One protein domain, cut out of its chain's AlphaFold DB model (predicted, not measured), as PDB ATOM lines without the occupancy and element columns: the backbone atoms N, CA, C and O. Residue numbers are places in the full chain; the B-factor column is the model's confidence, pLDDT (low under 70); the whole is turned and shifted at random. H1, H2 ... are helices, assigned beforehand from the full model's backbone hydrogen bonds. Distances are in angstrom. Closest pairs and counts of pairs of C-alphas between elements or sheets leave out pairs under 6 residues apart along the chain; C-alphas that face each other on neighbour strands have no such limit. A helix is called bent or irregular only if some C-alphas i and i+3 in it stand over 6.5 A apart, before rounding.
ATOM      1  N   ILE A   2     135.809 160.770 103.817       91.94
ATOM      2  CA  ILE A   2     137.184 161.286 103.937       91.94
ATOM      3  C   ILE A   2     138.168 160.197 104.385       91.94
ATOM      4  O   ILE A   2     139.209 160.057 103.762       91.94
ATOM      5  N   ASP A   3     137.809 159.358 105.362       96.38
ATOM      6  CA  ASP A   3     138.679 158.240 105.776       96.38
ATOM      7  C   ASP A   3     138.980 157.276 104.622       96.38
ATOM      8  O   ASP A   3     140.119 156.869 104.440       96.38
ATOM      9  N   LYS A   4     137.979 156.997 103.776       95.06
ATOM     10  CA  LYS A   4     138.155 156.156 102.587       95.06
ATOM     11  C   LYS A   4     139.062 156.824 101.551       95.06
ATOM     12  O   LYS A   4     139.848 156.146 100.919       95.06
ATOM     13  N   LEU A   5     139.013 158.151 101.406       95.81
ATOM     14  CA  LEU A   5     139.950 158.866 100.532       95.81
ATOM     15  C   LEU A   5     141.395 158.741 101.034       95.81
ATOM     16  O   LEU A   5     142.304 158.604 100.219       95.81
ATOM     17  N   TYR A   6     141.608 158.788 102.352       96.62
ATOM     18  CA  TYR A   6     142.929 158.548 102.934       96.62
ATOM     19  C   TYR A   6     143.397 157.109 102.711       96.62
ATOM     20  O   TYR A   6     144.539 156.922 102.307       96.62
ATOM     21  N   GLU A   7     142.518 156.129 102.914       97.69
ATOM     22  CA  GLU A   7     142.783 154.708 102.665       97.69
ATOM     23  C   GLU A   7     143.245 154.466 101.219       97.69
ATOM     24  O   GLU A   7     144.378 154.036 101.025       97.69
ATOM     25  N   GLU A   8     142.462 154.877 100.214       97.69
ATOM     26  CA  GLU A   8     142.817 154.674  98.796       97.69
ATOM     27  C   GLU A   8     144.109 155.409  98.400       97.69
ATOM     28  O   GLU A   8     144.909 154.941  97.589       97.69
ATOM     29  N   ALA A   9     144.353 156.592  98.977       97.12
ATOM     30  CA  ALA A   9     145.591 157.328  98.733       97.12
ATOM     31  C   ALA A   9     146.815 156.615  99.335       97.12
ATOM     32  O   ALA A   9     147.909 156.684  98.765       97.12
ATOM     33  N   GLN A  10     146.647 155.943 100.478       98.12
ATOM     34  CA  GLN A  10     147.684 155.099 101.068       98.12
ATOM     35  C   GLN A  10     147.896 153.827 100.241       98.12
ATOM     36  O   GLN A  10     149.042 153.500  99.942       98.12
ATOM     37  N   GLU A  11     146.826 153.172  99.792       97.50
ATOM     38  CA  GLU A  11     146.899 151.990  98.923       97.50
ATOM     39  C   GLU A  11     147.629 152.314  97.612       97.50
ATOM     40  O   GLU A  11     148.595 151.635  97.263       97.50
ATOM     41  N   PHE A  12     147.306 153.435  96.959       97.81
ATOM     42  CA  PHE A  12     148.039 153.907  95.781       97.81
ATOM     43  C   PHE A  12     149.530 154.162  96.056       97.81
ATOM     44  O   PHE A  12     150.386 153.823  95.230       97.81
ATOM     45  N   ARG A  13     149.856 154.775  97.202       97.12
ATOM     46  CA  ARG A  13     151.243 155.055  97.602       97.12
ATOM     47  C   ARG A  13     152.045 153.766  97.788       97.12
ATOM     48  O   ARG A  13     153.202 153.716  97.365       97.12
ATOM     49  N   ASP A  14     151.438 152.764  98.411       97.94
ATOM     50  CA  ASP A  14     152.094 151.515  98.800       97.94
ATOM     51  C   ASP A  14     152.022 150.440  97.696       97.94
ATOM     52  O   ASP A  14     152.744 149.439  97.745       97.94
ATOM     53  N   ALA A  15     151.208 150.658  96.659       97.56
ATOM     54  CA  ALA A  15     151.019 149.724  95.561       97.56
ATOM     55  C   ALA A  15     152.270 149.500  94.703       97.56
ATOM     56  O   ALA A  15     152.982 150.426  94.274       97.56
ATOM     57  N   ALA A  16     152.463 148.224  94.356       98.06
ATOM     58  CA  ALA A  16     153.379 147.810  93.306       98.06
ATOM     59  C   ALA A  16     153.001 148.481  91.968       98.06
ATOM     60  O   ALA A  16     151.820 148.771  91.741       98.06
ATOM     61  N   PRO A  17     153.969 148.743  91.067       97.62
ATOM     62  CA  PRO A  17     153.723 149.489  89.832       97.62
ATOM     63  C   PRO A  17     152.568 148.954  88.982       97.62
ATOM     64  O   PRO A  17     151.869 149.740  88.345       97.62
ATOM     65  N   GLU A  18     152.345 147.643  88.997       97.62
ATOM     66  CA  GLU A  18     151.310 146.969  88.213       97.62
ATOM     67  C   GLU A  18     149.899 147.222  88.769       97.62
ATOM     68  O   GLU A  18     148.933 147.200  88.008       97.62
ATOM     69  N   ASN A  19     149.787 147.515  90.069       96.50
ATOM     70  CA  ASN A  19     148.516 147.753  90.761       96.50
ATOM     71  C   ASN A  19     148.148 149.239  90.829       96.50
ATOM     72  O   ASN A  19     146.971 149.572  90.926       96.50
ATOM     73  N   ARG A  20     149.121 150.152  90.700       95.56
ATOM     74  CA  ARG A  20     148.885 151.609  90.757       95.56
ATOM     75  C   ARG A  20     147.745 152.119  89.864       95.56
ATOM     76  O   ARG A  20     147.042 153.020  90.314       95.56
ATOM     77  N   PRO A  21     147.530 151.619  88.628       96.50
ATOM     78  CA  PRO A  21     146.390 152.058  87.823       96.50
ATOM     79  C   PRO A  21     145.030 151.723  88.447       96.50
ATOM     80  O   PRO A  21     144.095 152.502  88.276       96.50
ATOM     81  N   ALA A  22     144.921 150.589  89.147       96.00
ATOM     82  CA  ALA A  22     143.700 150.187  89.837       96.00
ATOM     83  C   ALA A  22     143.459 151.080  91.059       96.00
ATOM     84  O   ALA A  22     142.435 151.750  91.109       96.00
ATOM     85  N   GLU A  23     144.461 151.227  91.931       97.56
ATOM     86  CA  GLU A  23     144.333 152.081  93.121       97.56
ATOM     87  C   GLU A  23     144.036 153.547  92.751       97.56
ATOM     88  O   GLU A  23     143.253 154.238  93.399       97.56
ATOM     89  N   LEU A  24     144.610 154.050  91.650       96.50
ATOM     90  CA  LEU A  24     144.298 155.396  91.163       96.50
ATOM     91  C   LEU A  24     142.836 155.522  90.699       96.50
ATOM     92  O   LEU A  24     142.226 156.587  90.846       96.50
ATOM     93  N   ALA A  25     142.272 154.461  90.118       94.38
ATOM     94  CA  ALA A  25     140.865 154.427  89.745       94.38
ATOM     95  C   ALA A  25     139.960 154.417  90.985       94.38
ATOM     96  O   ALA A  25     138.932 155.102  90.976       94.38
ATOM     97  N   ASP A  26     140.365 153.733  92.054       96.12
ATOM     98  CA  ASP A  26     139.630 153.709  93.317       96.12
ATOM     99  C   ASP A  26     139.666 155.078  94.020       96.12
ATOM    100  O   ASP A  26     138.607 155.611  94.373       96.12
ATOM    101  N   VAL A  27     140.822 155.762  94.050       96.12
ATOM    102  CA  VAL A  27     140.925 157.177  94.475       96.12
ATOM    103  C   VAL A  27     139.942 158.062  93.696       96.12
ATOM    104  O   VAL A  27     139.191 158.847  94.288       96.12
ATOM    105  N   LEU A  28     139.901 157.938  92.363       92.31
ATOM    106  CA  LEU A  28     138.972 158.705  91.524       92.31
ATOM    107  C   LEU A  28     137.504 158.371  91.839       92.31
ATOM    108  O   LEU A  28     136.655 159.268  91.863       92.31
ATOM    109  N   GLY A  29     137.197 157.099  92.093       92.38
ATOM    110  CA  GLY A  29     135.876 156.635  92.509       92.38
ATOM    111  C   GLY A  29     135.420 157.291  93.811       92.38
ATOM    112  O   GLY A  29     134.312 157.833  93.879       92.38
ATOM    113  N   VAL A  30     136.296 157.336  94.815       94.94
ATOM    114  CA  VAL A  30     136.014 157.968  96.111       94.94
ATOM    115  C   VAL A  30     135.813 159.477  95.976       94.94
ATOM    116  O   VAL A  30     134.874 160.016  96.566       94.94
ATOM    117  N   VAL A  31     136.624 160.167  95.167       91.25
ATOM    118  CA  VAL A  31     136.447 161.607  94.893       91.25
ATOM    119  C   VAL A  31     135.092 161.883  94.237       91.25
ATOM    120  O   VAL A  31     134.384 162.807  94.643       91.25
ATOM    121  N   ARG A  32     134.687 161.066  93.257       87.94
ATOM    122  CA  ARG A  32     133.373 161.189  92.605       87.94
ATOM    123  C   ARG A  32     132.227 160.940  93.580       87.94
ATOM    124  O   ARG A  32     131.262 161.701  93.584       87.94
ATOM    125  N   ALA A  33     132.342 159.924  94.431       90.31
ATOM    126  CA  ALA A  33     131.351 159.640  95.463       90.31
ATOM    127  C   ALA A  33     131.248 160.782  96.491       90.31
ATOM    128  O   ALA A  33     130.142 161.154  96.885       90.31
ATOM    129  N   LEU A  34     132.371 161.401  96.870       90.19
ATOM    130  CA  LEU A  34     132.384 162.572  97.747       90.19
ATOM    131  C   LEU A  34     131.688 163.773  97.091       90.19
ATOM    132  O   LEU A  34     130.861 164.418  97.732       90.19
ATOM    133  N   ALA A  35     131.981 164.048  95.818       85.69
ATOM    134  CA  ALA A  35     131.330 165.117  95.064       85.69
ATOM    135  C   ALA A  35     129.810 164.904  94.974       85.69
ATOM    136  O   ALA A  35     129.041 165.824  95.255       85.69
ATOM    137  N   ALA A  36     129.373 163.678  94.673       86.38
ATOM    138  CA  ALA A  36     127.958 163.325  94.651       86.38
ATOM    139  C   ALA A  36     127.293 163.526  96.024       86.38
ATOM    140  O   ALA A  36     126.213 164.106  96.105       86.38
ATOM    141  N   ASN A  37     127.958 163.122  97.113       87.88
ATOM    142  CA  ASN A  37     127.458 163.315  98.477       87.88
ATOM    143  C   ASN A  37     127.344 164.802  98.875       87.88
ATOM    144  O   ASN A  37     126.511 165.164  99.700       87.88
ATOM    145  N   LEU A  38     128.157 165.675  98.275       85.62
ATOM    146  CA  LEU A  38     128.088 167.130  98.453       85.62
ATOM    147  C   LEU A  38     127.048 167.808  97.540       85.62
ATOM    148  O   LEU A  38     126.933 169.031  97.558       85.62
ATOM    149  N   GLY A  39     126.298 167.042  96.742       84.62
ATOM    150  CA  GLY A  39     125.313 167.574  95.798       84.62
ATOM    151  C   GLY A  39     125.924 168.174  94.528       84.62
ATOM    152  O   GLY A  39     125.246 168.898  93.805       84.62
ATOM    153  N   LEU A  40     127.191 167.873  94.227       79.38
ATOM    154  CA  LEU A  40     127.895 168.341  93.027       79.38
ATOM    155  C   LEU A  40     127.676 167.389  91.836       79.38
ATOM    156  O   LEU A  40     128.604 167.063  91.107       79.38
ATOM    157  N   THR A  41     126.458 166.874  91.655       69.00
ATOM    158  CA  THR A  41     126.151 165.895  90.596       69.00
ATOM    159  C   THR A  41     126.010 166.527  89.212       69.00
ATOM    160  O   THR A  41     126.404 165.904  88.229       69.00
ATOM    161  N   ASP A  42     125.506 167.763  89.134       57.34
ATOM    162  CA  ASP A  42     125.289 168.481  87.865       57.34
ATOM    163  C   ASP A  42     126.521 169.288  87.416       57.34
ATOM    164  O   ASP A  42     126.640 169.667  86.251       57.34
ATOM    165  N   ALA A  43     127.465 169.522  88.332       62.03
ATOM    166  CA  ALA A  43     128.758 170.135  88.065       62.03
ATOM    167  C   ALA A  43     129.852 169.103  88.344       62.03
ATOM    168  O   ALA A  43     130.163 168.817  89.498       62.03
ATOM    169  N   THR A  44     130.450 168.536  87.295       66.19
ATOM    170  CA  THR A  44     131.547 167.587  87.495       66.19
ATOM    171  C   THR A  44     132.699 168.281  88.238       66.19
ATOM    172  O   THR A  44     132.972 169.460  87.982       66.19
ATOM    173  N   PRO A  45     133.423 167.577  89.126       67.81
ATOM    174  CA  PRO A  45     134.661 168.095  89.710       67.81
ATOM    175  C   PRO A  45     135.626 168.647  88.651       67.81
ATOM    176  O   PRO A  45     136.321 169.627  88.901       67.81
ATOM    177  N   ASP A  46     135.606 168.075  87.445       69.19
ATOM    178  CA  ASP A  46     136.369 168.546  86.291       69.19
ATOM    179  C   ASP A  46     135.907 169.917  85.785       69.19
ATOM    180  O   ASP A  46     136.748 170.761  85.486       69.19
ATOM    181  N   ALA A  47     134.596 170.172  85.714       69.75
ATOM    182  CA  ALA A  47     134.045 171.467  85.320       69.75
ATOM    183  C   ALA A  47     134.358 172.549  86.362       69.75
ATOM    184  O   ALA A  47     134.775 173.644  85.997       69.75
ATOM    185  N   VAL A  48     134.247 172.220  87.654       69.69
ATOM    186  CA  VAL A  48     134.632 173.124  88.750       69.69
ATOM    187  C   VAL A  48     136.136 173.393  88.720       69.69
ATOM    188  O   VAL A  48     136.563 174.536  88.833       69.69
ATOM    189  N   ALA A  49     136.964 172.369  88.513       69.19
ATOM    190  CA  ALA A  49     138.409 172.547  88.421       69.19
ATOM    191  C   ALA A  49     138.814 173.346  87.173       69.19
ATOM    192  O   ALA A  49     139.736 174.154  87.243       69.19
ATOM    193  N   ALA A  50     138.139 173.145  86.038       69.44
ATOM    194  CA  ALA A  50     138.355 173.916  84.817       69.44
ATOM    195  C   ALA A  50     137.967 175.391  84.999       69.44
ATOM    196  O   ALA A  50     138.726 176.264  84.588       69.44
ATOM    197  N   ASP A  51     136.848 175.665  85.668       67.06
ATOM    198  CA  ASP A  51     136.406 177.013  86.029       67.06
ATOM    199  C   ASP A  51     137.370 177.688  87.024       67.06
ATOM    200  O   ASP A  51     137.806 178.818  86.831       67.06
ATOM    201  N   MET A  52     137.847 176.963  88.039       65.19
ATOM    202  CA  MET A  52     138.867 177.488  88.957       65.19
ATOM    203  C   MET A  52     140.214 177.752  88.269       65.19
ATOM    204  O   MET A  52     140.921 178.683  88.657       65.19
ATOM    205  N   ARG A  53     140.589 176.946  87.266       66.88
ATOM    206  CA  ARG A  53     141.800 177.152  86.450       66.88
ATOM    207  C   ARG A  53     141.643 178.309  85.466       66.88
ATOM    208  O   ARG A  53     142.623 178.992  85.213       66.88
ATOM    209  N   SER A  54     140.451 178.542  84.918       64.31
ATOM    210  CA  SER A  54     140.199 179.684  84.030       64.31
ATOM    211  C   SER A  54     140.122 181.003  84.808       64.31
ATOM    212  O   SER A  54     140.508 182.042  84.285       64.31
ATOM    213  N   GLN A  55     139.683 180.955  86.072       63.44
ATOM    214  CA  GLN A  55     139.643 182.107  86.977       63.44
ATOM    215  C   GLN A  55     140.978 182.389  87.686       63.44
ATOM    216  O   GLN A  55     141.183 183.493  88.193       63.44
ATOM    217  N   ARG A  56     141.901 181.421  87.739       57.28
ATOM    218  CA  ARG A  56     143.267 181.611  88.251       57.28
ATOM    219  C   ARG A  56     144.259 181.470  87.105       57.28
ATOM    220  O   ARG A  56     144.643 180.350  86.783       57.28
TER     221      ARG A  56
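What this domain is: This is residues 2 to 56 of the 66 residues of an uncharacterized protein of Rhodococcus fascians (UniProt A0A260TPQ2). The longest helix, H2, and H1 beside it make a helical hairpin, two nearly antiparallel helices side by side, and a third helix, H3, turns away at the far end of H2, about perpendicular to it. Residues 49 to 56, of which 49 to 55 belong to H3, stick out from this body. The printed part has 55 residues with three named helices, in the order H1, H2, H3, and no named strand; the class is all helix. The whole is loose, with a radius of gyration of the C-alphas of 13.2 A, and elongated, spanning 37 by 24 by 14 A.

Where its parts are: H2 is the longest helix, 18 residues from Arg 20 to Asn 37, and measures 25.6 A from first to last C-alpha. Its C-alpha 20 is at (148.885, 151.609, 90.757) and its C-alpha 37 at (127.458, 163.315, 98.477). H1 comes before it, residues 2 to 14, 18.6 A long, with C-alpha 2 at (137.184, 161.286, 103.937). H3 comes after it, residues 45 to 55, 15.1 A long, and ends with C-alpha 55 at (139.643, 182.107, 86.977). None of the three helices is bent.

How they stand to each other: H2 touches H1, with 17 pairs of C-alphas within 8 A. The closest C-alphas of the two are those of Phe 12 and Glu 23, 4.9 A apart. Their lines stand at a shallow tilt of 11 degrees, and they run opposite ways. H1 and H2 form a helical hairpin, joined by a tight link of 5 residues. H2 and H3 are close but not clearly touching, with 2 pairs of C-alphas within 8 A; the closest C-alphas are those of Ala 35 and Pro 45, 7.0 A apart. The lines of H2 and H3 are about perpendicular, at 83 degrees. H1 and H3 are apart. In H1, H2 and H3 every backbone O i to N i+4 pair is within hydrogen-bond range.

The domain as a whole: The two C-alphas farthest apart are those of Ala 16 and Gln 55, at 37.5 A, while the first and last printed C-alphas, of Ile 2 and Arg 56, are 26.4 A apart. Without residues 49 to 56, which stand free, the body has 47 residues and spans 35 by 20 by 12 A. The printed part, residues 2 to 56, has no cut. The link from H2 to H3 is short, with 7 residues, and no link is long. The mean pLDDT of the printed part is 85.7, but residues 41 to 56 are under 70, and H3 has a mean of 67.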